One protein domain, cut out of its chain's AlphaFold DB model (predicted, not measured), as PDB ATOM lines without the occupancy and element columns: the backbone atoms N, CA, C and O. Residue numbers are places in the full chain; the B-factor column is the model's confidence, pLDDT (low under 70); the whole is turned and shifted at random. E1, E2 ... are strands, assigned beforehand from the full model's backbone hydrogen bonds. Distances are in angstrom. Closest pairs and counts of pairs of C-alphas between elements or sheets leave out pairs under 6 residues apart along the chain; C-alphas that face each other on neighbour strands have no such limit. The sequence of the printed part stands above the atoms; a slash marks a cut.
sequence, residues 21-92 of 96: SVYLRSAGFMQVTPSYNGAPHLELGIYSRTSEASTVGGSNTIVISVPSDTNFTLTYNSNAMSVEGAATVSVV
ATOM      1  N   SER A  21      57.934  -6.694 122.299       98.25
ATOM      2  CA  SER A  21      59.126  -7.280 121.695       98.25
ATOM      3  C   SER A  21      59.023  -7.263 120.179       98.25
ATOM      4  O   SER A  21      57.929  -7.353 119.623       98.25
ATOM      5  N   VAL A  22      60.159  -7.168 119.502       98.44
ATOM      6  CA  VAL A  22      60.235  -7.135 118.041       98.44
ATOM      7  C   VAL A  22      61.619  -7.565 117.577       98.44
ATOM      8  O   VAL A  22      62.611  -7.305 118.257       98.44
ATOM      9  N   TYR A  23      61.704  -8.179 116.402       98.62
ATOM     10  CA  TYR A  23      62.978  -8.428 115.741       98.62
ATOM     11  C   TYR A  23      63.337  -7.251 114.828       98.62
ATOM     12  O   TYR A  23      62.583  -6.902 113.913       98.62
ATOM     13  N   LEU A  24      64.497  -6.633 115.064       98.75
ATOM     14  CA  LEU A  24      65.062  -5.616 114.177       98.75
ATOM     15  C   LEU A  24      65.992  -6.294 113.167       98.75
ATOM     16  O   LEU A  24      66.921  -7.000 113.549       98.75
ATOM     17  N   ARG A  25      65.783  -6.060 111.865       98.44
ATOM     18  CA  ARG A  25      66.588  -6.679 110.787       98.44
ATOM     19  C   ARG A  25      67.998  -6.093 110.621       98.44
ATOM     20  O   ARG A  25      68.760  -6.574 109.787       98.44
ATOM     21  N   SER A  26      68.338  -5.060 111.381       98.56
ATOM     22  CA  SER A  26      69.645  -4.404 111.398       98.56
ATOM     23  C   SER A  26      69.870  -3.738 112.755       98.56
ATOM     24  O   SER A  26      68.939  -3.649 113.557       98.56
ATOM     25  N   ALA A  27      71.072  -3.199 112.979       98.50
ATOM     26  CA  ALA A  27      71.316  -2.283 114.090       98.50
ATOM     27  C   ALA A  27      70.266  -1.159 114.099       98.50
ATOM     28  O   ALA A  27      69.936  -0.596 113.048       98.50
ATOM     29  N   GLY A  28      69.746  -0.829 115.274       98.38
ATOM     30  CA  GLY A  28      68.653   0.124 115.413       98.38
ATOM     31  C   GLY A  28      68.153   0.215 116.845       98.38
ATOM     32  O   GLY A  28      68.760  -0.333 117.767       98.38
ATOM     33  N   PHE A  29      67.054   0.933 117.033       98.12
ATOM     34  CA  PHE A  29      66.385   1.032 118.324       98.12
ATOM     35  C   PHE A  29      64.903   0.703 118.206       98.12
ATOM     36  O   PHE A  29      64.286   0.918 117.173       98.12
ATOM     37  N   MET A  30      64.327   0.249 119.309       98.44
ATOM     38  CA  MET A  30      62.899   0.282 119.563       98.44
ATOM     39  C   MET A  30      62.626   1.325 120.640       98.44
ATOM     40  O   MET A  30      63.250   1.305 121.703       98.44
ATOM     41  N   GLN A  31      61.643   2.182 120.384       98.50
ATOM     42  CA  GLN A  31      61.035   3.057 121.373       98.50
ATOM     43  C   GLN A  31      59.528   2.803 121.416       98.50
ATOM     44  O   GLN A  31      58.858   2.827 120.386       98.50
ATOM     45  N   VAL A  32      58.981   2.586 122.608       98.56
ATOM     46  CA  VAL A  32      57.536   2.486 122.837       98.56
ATOM     47  C   VAL A  32      57.135   3.584 123.804       98.56
ATOM     48  O   VAL A  32      57.654   3.642 124.914       98.56
ATOM     49  N   THR A  33      56.226   4.460 123.381       98.62
ATOM     50  CA  THR A  33      55.768   5.610 124.174       98.62
ATOM     51  C   THR A  33      54.297   5.430 124.546       98.62
ATOM     52  O   THR A  33      53.462   5.400 123.637       98.62
ATOM     53  N   PRO A  34      53.947   5.292 125.836       98.31
ATOM     54  CA  PRO A  34      52.557   5.333 126.260       98.31
ATOM     55  C   PRO A  34      51.983   6.744 126.110       98.31
ATOM     56  O   PRO A  34      52.687   7.740 126.278       98.31
ATOM     57  N   SER A  35      50.689   6.834 125.823       98.38
ATOM     58  CA  SER A  35      49.941   8.091 125.815       98.38
ATOM     59  C   SER A  35      48.617   7.905 126.545       98.38
ATOM     60  O   SER A  35      47.934   6.902 126.339       98.38
ATOM     61  N   TYR A  36      48.286   8.845 127.427       98.00
ATOM     62  CA  TYR A  36      47.026   8.926 128.167       98.00
ATOM     63  C   TYR A  36      46.799  10.372 128.628       98.00
ATOM     64  O   TYR A  36      47.701  11.200 128.575       98.00
ATOM     65  N   ASN A  37      45.572  10.714 129.026       97.56
ATOM     66  CA  ASN A  37      45.173  12.077 129.406       97.56
ATOM     67  C   ASN A  37      45.559  13.156 128.369       97.56
ATOM     68  O   ASN A  37      45.845  14.297 128.721       97.56
ATOM     69  N   GLY A  38      45.569  12.790 127.083       96.38
ATOM     70  CA  GLY A  38      45.899  13.696 125.981       96.38
ATOM     71  C   GLY A  38      47.391  13.996 125.790       96.38
ATOM     72  O   GLY A  38      47.707  14.844 124.958       96.38
ATOM     73  N   ALA A  39      48.301  13.319 126.501       97.75
ATOM     74  CA  ALA A  39      49.741  13.554 126.404       97.75
ATOM     75  C   ALA A  39      50.552  12.251 126.245       97.75
ATOM     76  O   ALA A  39      50.203  11.223 126.831       97.75
ATOM     77  N   PRO A  40      51.656  12.278 125.473       98.12
ATOM     78  CA  PRO A  40      52.645  11.208 125.480       98.12
ATOM     79  C   PRO A  40      53.527  11.281 126.737       98.12
ATOM     80  O   PRO A  40      53.911  12.366 127.169       98.12
ATOM     81  N   HIS A  41      53.901  10.119 127.266       98.00
ATOM     82  CA  HIS A  41      54.700   9.962 128.483       98.00
ATOM     83  C   HIS A  41      56.003   9.215 128.177       98.00
ATOM     84  O   HIS A  41      56.090   7.991 128.304       98.00
ATOM     85  N   LEU A  42      57.018   9.949 127.711       97.25
ATOM     86  CA  LEU A  42      58.313   9.381 127.310       97.25
ATOM     87  C   LEU A  42      59.082   8.787 128.497       97.25
ATOM     88  O   LEU A  42      59.739   7.760 128.359       97.25
ATOM     89  N   GLU A  43      58.961   9.412 129.665       96.56
ATOM     90  CA  GLU A  43      59.557   8.998 130.934       96.56
ATOM     91  C   GLU A  43      59.074   7.625 131.406       96.56
ATOM     92  O   GLU A  43      59.749   6.962 132.189       96.56
ATOM     93  N   LEU A  44      57.917   7.196 130.905       97.56
ATOM     94  CA  LEU A  44      57.332   5.900 131.199       97.56
ATOM     95  C   LEU A  44      57.557   4.896 130.073       97.56
ATOM     96  O   LEU A  44      57.093   3.776 130.219       97.56
ATOM     97  N   GLY A  45      58.210   5.262 128.969       97.31
ATOM     98  CA  GLY A  45      58.362   4.411 127.791       97.31
ATOM     99  C   GLY A  45      59.360   3.261 127.941       97.31
ATOM    100  O   GLY A  45      60.055   3.114 128.943       97.31
ATOM    101  N   ILE A  46      59.453   2.448 126.888       98.44
ATOM    102  CA  ILE A  46      60.504   1.438 126.715       98.44
ATOM    103  C   ILE A  46      61.481   1.956 125.664       98.44
ATOM    104  O   ILE A  46      61.052   2.332 124.573       98.44
ATOM    105  N   TYR A  47      62.779   1.913 125.959       98.00
ATOM    106  CA  TYR A  47      63.842   2.130 124.980       98.00
ATOM    107  C   TYR A  47      64.817   0.955 125.006       98.00
ATOM    108  O   TYR A  47      65.323   0.583 126.063       98.00
ATOM    109  N   SER A  48      65.097   0.377 123.842       97.88
ATOM    110  CA  SER A  48      66.090  -0.686 123.686       97.88
ATOM    111  C   SER A  48      66.806  -0.533 122.350       97.88
ATOM    112  O   SER A  48      66.182  -0.198 121.345       97.88
ATOM    113  N   ARG A  49      68.123  -0.743 122.327       97.56
ATOM    114  CA  ARG A  49      68.974  -0.535 121.148       97.56
ATOM    115  C   ARG A  49      69.875  -1.740 120.928       97.56
ATOM    116  O   ARG A  49      70.444  -2.256 121.884       97.56
ATOM    117  N   THR A  50      70.062  -2.128 119.671       97.62
ATOM    118  CA  THR A  50      70.989  -3.194 119.265       97.62
ATOM    119  C   THR A  50      72.034  -2.681 118.283       97.62
ATOM    120  O   THR A  50      71.802  -1.740 117.517       97.62
ATOM    121  N   SER A  51      73.208  -3.312 118.300       98.19
ATOM    122  CA  SER A  51      74.304  -3.077 117.351       98.19
ATOM    123  C   SER A  51      74.248  -3.981 116.117       98.19
ATOM    124  O   SER A  51      75.055  -3.814 115.208       98.19
ATOM    125  N   GLU A  52      73.305  -4.920 116.067       98.06
ATOM    126  CA  GLU A  52      73.120  -5.888 114.986       98.06
ATOM    127  C   GLU A  52      71.653  -6.332 114.901       98.06
ATOM    128  O   GLU A  52      70.813  -5.885 115.692       98.06
ATOM    129  N   ALA A  53      71.341  -7.185 113.923       98.38
ATOM    130  CA  ALA A  53      70.012  -7.762 113.789       98.38
ATOM    131  C   ALA A  53      69.724  -8.680 114.985       98.38
ATOM    132  O   ALA A  53      70.420  -9.671 115.197       98.38
ATOM    133  N   SER A  54      68.738  -8.317 115.797       98.38
ATOM    134  CA  SER A  54      68.418  -9.033 117.027       98.38
ATOM    135  C   SER A  54      67.022  -8.665 117.518       98.38
ATOM    136  O   SER A  54      66.418  -7.679 117.081       98.38
ATOM    137  N   THR A  55      66.511  -9.467 118.444       98.00
ATOM    138  CA  THR A  55      65.266  -9.173 119.146       98.00
ATOM    139  C   THR A  55      65.520  -8.122 120.216       98.00
ATOM    140  O   THR A  55      66.365  -8.295 121.093       98.00
ATOM    141  N   VAL A  56      64.742  -7.046 120.168       98.00
ATOM    142  CA  VAL A  56      64.645  -6.057 121.240       98.00
ATOM    143  C   VAL A  56      63.298  -6.175 121.917       98.00
ATOM    144  O   VAL A  56      62.294  -6.531 121.301       98.00
ATOM    145  N   GLY A  57      63.269  -5.853 123.198       97.62
ATOM    146  CA  GLY A  57      62.043  -5.859 123.963       97.62
ATOM    147  C   GLY A  57      62.173  -5.054 125.238       97.62
ATOM    148  O   GLY A  57      63.239  -4.535 125.569       97.62
ATOM    149  N   GLY A  58      61.059  -4.959 125.943       98.00
ATOM    150  CA  GLY A  58      61.001  -4.420 127.285       98.00
ATOM    151  C   GLY A  58      59.583  -4.443 127.820       98.00
ATOM    152  O   GLY A  58      58.622  -4.766 127.114       98.00
ATOM    153  N   SER A  59      59.459  -4.082 129.084       98.06
ATOM    154  CA  SER A  59      58.184  -3.948 129.765       98.06
ATOM    155  C   SER A  59      58.206  -2.754 130.698       98.06
ATOM    156  O   SER A  59      59.266  -2.310 131.139       98.06
ATOM    157  N   ASN A  60      57.019  -2.247 131.006       98.31
ATOM    158  CA  ASN A  60      56.839  -1.320 132.105       98.31
ATOM    159  C   ASN A  60      55.479  -1.538 132.777       98.31
ATOM    160  O   ASN A  60      54.535  -2.043 132.159       98.31
ATOM    161  N   THR A  61      55.386  -1.132 134.039       98.25
ATOM    162  CA  THR A  61      54.164  -1.163 134.839       98.25
ATOM    163  C   THR A  61      53.999   0.179 135.537       98.25
ATOM    164  O   THR A  61      54.877   0.618 136.273       98.25
ATOM    165  N   ILE A  62      52.862   0.830 135.306       97.69
ATOM    166  CA  ILE A  62      52.576   2.184 135.776       97.69
ATOM    167  C   ILE A  62      51.206   2.244 136.444       97.69
ATOM    168  O   ILE A  62      50.274   1.544 136.046       97.69
ATOM    169  N   VAL A  63      51.075   3.109 137.448       97.75
ATOM    170  CA  VAL A  63      49.773   3.514 137.983       97.75
ATOM    171  C   VAL A  63      49.429   4.873 137.396       97.75
ATOM    172  O   VAL A  63      50.207   5.815 137.531       97.75
ATOM    173  N   ILE A  64      48.269   4.981 136.752       97.44
ATOM    174  CA  ILE A  64      47.803   6.229 136.140       97.44
ATOM    175  C   ILE A  64      46.517   6.711 136.806       97.44
ATOM    176  O   ILE A  64      45.639   5.913 137.143       97.44
ATOM    177  N   SER A  65      46.410   8.028 136.971       97.56
ATOM    178  CA  SER A  65      45.168   8.708 137.336       97.56
ATOM    179  C   SER A  65      44.481   9.199 136.069       97.56
ATOM    180  O   SER A  65      45.102   9.889 135.261       97.56
ATOM    181  N   VAL A  66      43.213   8.843 135.886       97.94
ATOM    182  CA  VAL A  66      42.384   9.243 134.746       97.94
ATOM    183  C   VAL A  66      41.291  10.181 135.278       97.94
ATOM    184  O   VAL A  66      40.351   9.701 135.913       97.94
ATOM    185  N   PRO A  67      41.405  11.512 135.094       97.31
ATOM    186  CA  PRO A  67      40.449  12.479 135.647       97.31
ATOM    187  C   PRO A  67      39.174  12.622 134.801       97.31
ATOM    188  O   PRO A  67      38.121  12.998 135.310       97.31
ATOM    189  N   SER A  68      39.259  12.301 133.512       97.31
ATOM    190  CA  SER A  68      38.171  12.320 132.534       97.31
ATOM    191  C   SER A  68      38.364  11.169 131.553       97.31
ATOM    192  O   SER A  68      39.450  10.599 131.490       97.31
ATOM    193  N   ASP A  69      37.345  10.845 130.759       96.94
ATOM    194  CA  ASP A  69      37.479   9.863 129.679       96.94
ATOM    195  C   ASP A  69      38.739  10.129 128.833       96.94
ATOM    196  O   ASP A  69      38.956  11.243 128.354       96.94
ATOM    197  N   THR A  70      39.570   9.104 128.649       96.56
ATOM    198  CA  THR A  70      40.790   9.180 127.835       96.56
ATOM    199  C   THR A  70      40.999   7.889 127.063       96.56
ATOM    200  O   THR A  70      40.491   6.831 127.430       96.56
ATOM    201  N   ASN A  71      41.810   7.953 126.013       96.81
ATOM    202  CA  ASN A  71      42.361   6.765 125.380       96.81
ATOM    203  C   ASN A  71      43.779   6.525 125.894       96.81
ATOM    204  O   ASN A  71      44.563   7.466 125.990       96.81
ATOM    205  N   PHE A  72      44.077   5.272 126.219       97.75
ATOM    206  CA  PHE A  72      45.427   4.772 126.400       97.75
ATOM    207  C   PHE A  72      45.909   4.151 125.088       97.75
ATOM    208  O   PHE A  72      45.201   3.335 124.485       97.75
ATOM    209  N   THR A  73      47.113   4.515 124.655       97.69
ATOM    210  CA  THR A  73      47.779   3.932 123.484       97.69
ATOM    211  C   THR A  73      49.256   3.681 123.765       97.69
ATOM    212  O   THR A  73      49.849   4.297 124.650       97.69
ATOM    213  N   LEU A  74      49.852   2.777 122.987       97.88
ATOM    214  CA  LEU A  74      51.298   2.597 122.897       97.88
ATOM    215  C   LEU A  74      51.733   2.949 121.475       97.88
ATOM    216  O   LEU A  74      51.277   2.333 120.513       97.88
ATOM    217  N   THR A  75      52.619   3.928 121.332       97.88
ATOM    218  CA  THR A  75      53.202   4.290 120.039       97.88
ATOM    219  C   THR A  75      54.576   3.655 119.899       97.88
ATOM    220  O   THR A  75      55.488   3.969 120.658       97.88
ATOM    221  N   TYR A  76      54.712   2.771 118.914       97.75
ATOM    222  CA  TYR A  76      55.974   2.148 118.533       97.75
ATOM    223  C   TYR A  76      56.743   3.029 117.537       97.75
ATOM    224  O   TYR A  76      56.163   3.531 116.573       97.75
ATOM    225  N   ASN A  77      58.053   3.173 117.728       98.00
ATOM    226  CA  ASN A  77      58.963   3.810 116.784       98.00
ATOM    227  C   ASN A  77      60.293   3.047 116.705       98.00
ATOM    228  O   ASN A  77      60.796   2.543 117.709       98.00
ATOM    229  N   SER A  78      60.857   2.976 115.503       98.25
ATOM    230  CA  SER A  78      62.164   2.384 115.232       98.25
ATOM    231  C   SER A  78      62.751   3.009 113.973       98.25
ATOM    232  O   SER A  78      62.016   3.391 113.060       98.25
ATOM    233  N   ASN A  79      64.078   3.100 113.912       98.12
ATOM    234  CA  ASN A  79      64.812   3.493 112.708       98.12
ATOM    235  C   ASN A  79      65.261   2.296 111.849       98.12
ATOM    236  O   ASN A  79      65.921   2.496 110.831       98.12
ATOM    237  N   ALA A  80      64.933   1.069 112.256       98.12
ATOM    238  CA  ALA A  80      65.250  -0.162 111.543       98.12
ATOM    239  C   ALA A  80      63.972  -0.913 111.139       98.12
ATOM    240  O   ALA A  80      62.921  -0.811 111.781       98.12
ATOM    241  N   MET A  81      64.060  -1.712 110.072       98.31
ATOM    242  CA  MET A  81      62.944  -2.566 109.666       98.31
ATOM    243  C   MET A  81      62.625  -3.569 110.775       98.31
ATOM    244  O   MET A  81      63.495  -4.306 111.239       98.31
ATOM    245  N   SER A  82      61.355  -3.586 111.160       98.19
ATOM    246  CA  SER A  82      60.841  -4.301 112.321       98.19
ATOM    247  C   SER A  82      59.909  -5.415 111.858       98.19
ATOM    248  O   SER A  82      59.002  -5.164 111.065       98.19
ATOM    249  N   VAL A  83      60.143  -6.643 112.311       98.12
ATOM    250  CA  VAL A  83      59.329  -7.820 111.973       98.12
ATOM    251  C   VAL A  83      59.062  -8.655 113.224       98.12
ATOM    252  O   VAL A  83      59.717  -8.467 114.244       98.12
ATOM    253  N   GLU A  84      58.082  -9.559 113.147       97.31
ATOM    254  CA  GLU A  84      57.784 -10.517 114.230       97.31
ATOM    255  C   GLU A  84      57.469  -9.829 115.573       97.31
ATOM    256  O   GLU A  84      57.842 -10.287 116.651       97.31
ATOM    257  N   GLY A  85      56.791  -8.680 115.497       96.12
ATOM    258  CA  GLY A  85      56.414  -7.893 116.665       96.12
ATOM    259  C   GLY A  85      55.305  -8.551 117.486       96.12
ATOM    260  O   GLY A  85      54.337  -9.077 116.937       96.12
ATOM    261  N   ALA A  86      55.419  -8.447 118.807       96.94
ATOM    262  CA  ALA A  86      54.396  -8.846 119.762       96.94
ATOM    263  C   ALA A  86      54.221  -7.766 120.835       96.94
ATOM    264  O   ALA A  86      55.192  -7.154 121.288       96.94
ATOM    265  N   ALA A  87      52.977  -7.551 121.258       95.94
ATOM    266  CA  ALA A  87      52.642  -6.645 122.346       95.94
ATOM    267  C   ALA A  87      51.571  -7.271 123.244       95.94
ATOM    268  O   ALA A  87      50.548  -7.755 122.761       95.94
ATOM    269  N   THR A  88      51.798  -7.205 124.551       96.94
ATOM    270  CA  THR A  88      50.836  -7.598 125.581       96.94
ATOM    271  C   THR A  88      50.544  -6.382 126.439       96.94
ATOM    272  O   THR A  88      51.473  -5.734 126.917       96.94
ATOM    273  N   VAL A  89      49.265  -6.080 126.655       97.19
ATOM    274  CA  VAL A  89      48.818  -4.981 127.518       97.19
ATOM    275  C   VAL A  89      47.787  -5.519 128.501       97.19
ATOM    276  O   VAL A  89      46.827  -6.174 128.105       97.19
ATOM    277  N   SER A  90      47.987  -5.228 129.782       97.69
ATOM    278  CA  SER A  90      47.040  -5.489 130.859       97.69
ATOM    279  C   SER A  90      46.633  -4.170 131.495       97.69
ATOM    280  O   SER A  90      47.482  -3.330 131.802       97.69
ATOM    281  N   VAL A  91      45.330  -3.993 131.690       97.62
ATOM    282  CA  VAL A  91      44.749  -2.812 132.322       97.62
ATOM    283  C   VAL A  91      43.813  -3.283 133.418       97.62
ATOM    284  O   VAL A  91      42.789  -3.909 133.147       97.62
ATOM    285  N   VAL A  92      44.149  -2.950 134.659       97.94
ATOM    286  CA  VAL A  92      43.343  -3.284 135.832       97.94
ATOM    287  C   VAL A  92      42.873  -1.988 136.471       97.94
ATOM    288  O   VAL A  92      43.688  -1.173 136.900       97.94
TER     289      VAL A  92
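Overview. This is residues 21 to 92 of the 96 residues of an uncharacterized protein of uncultured Clostridium sp (UniProt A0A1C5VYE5). Two antiparallel sheets of three strands, E4-E1-E6 and E3-E2-E5, lie face to face as a small rod-like sandwich. The printed 72 residues hold six named strands, E1 to E6 along the chain, and no named helix: all strand. It is only just loose, close to compact, with a radius of gyration of the C-alphas of 13.5 A and spans of 43 by 20 by 15 A.

Arrangement. Start at E1, residues 21 to 24, inner strand between E4, residues 54 to 66, and E6, residues 82 to 92; within hydrogen-bond range find N 22 and O 56, 2.9 A, and N 23 and O 83, 2.9 A. This sheet is strongly twisted; E4 bends by 60 degrees at residue 63. Next comes E2, residues 28 to 36, inner strand between its hairpin partner E3, residues 46 to 50, and E5, residues 70 to 78; find N 30 and O 48, 2.8 A, and N 31 and O 77, 2.8 A. Between the sheets, the closest C-alphas of E3 and E4, Ile 46 and Gly 58, are 5.9 A apart.

Along the chain. Find C-alpha 21 at (59.126, -7.280, 121.695), where E1 begins. E2 spans 26.6 A, E4 36.4 A, E5 25.7 A; E6 runs 29.3 A to C-alpha 92 at (43.343, -3.284, 135.832).

Size, cuts and confidence. The farthest C-alphas, Glu 52 and Ser 68, are 43.1 A apart. The printed part has no cut and no long link, and no printed residue is under 70 in pLDDT.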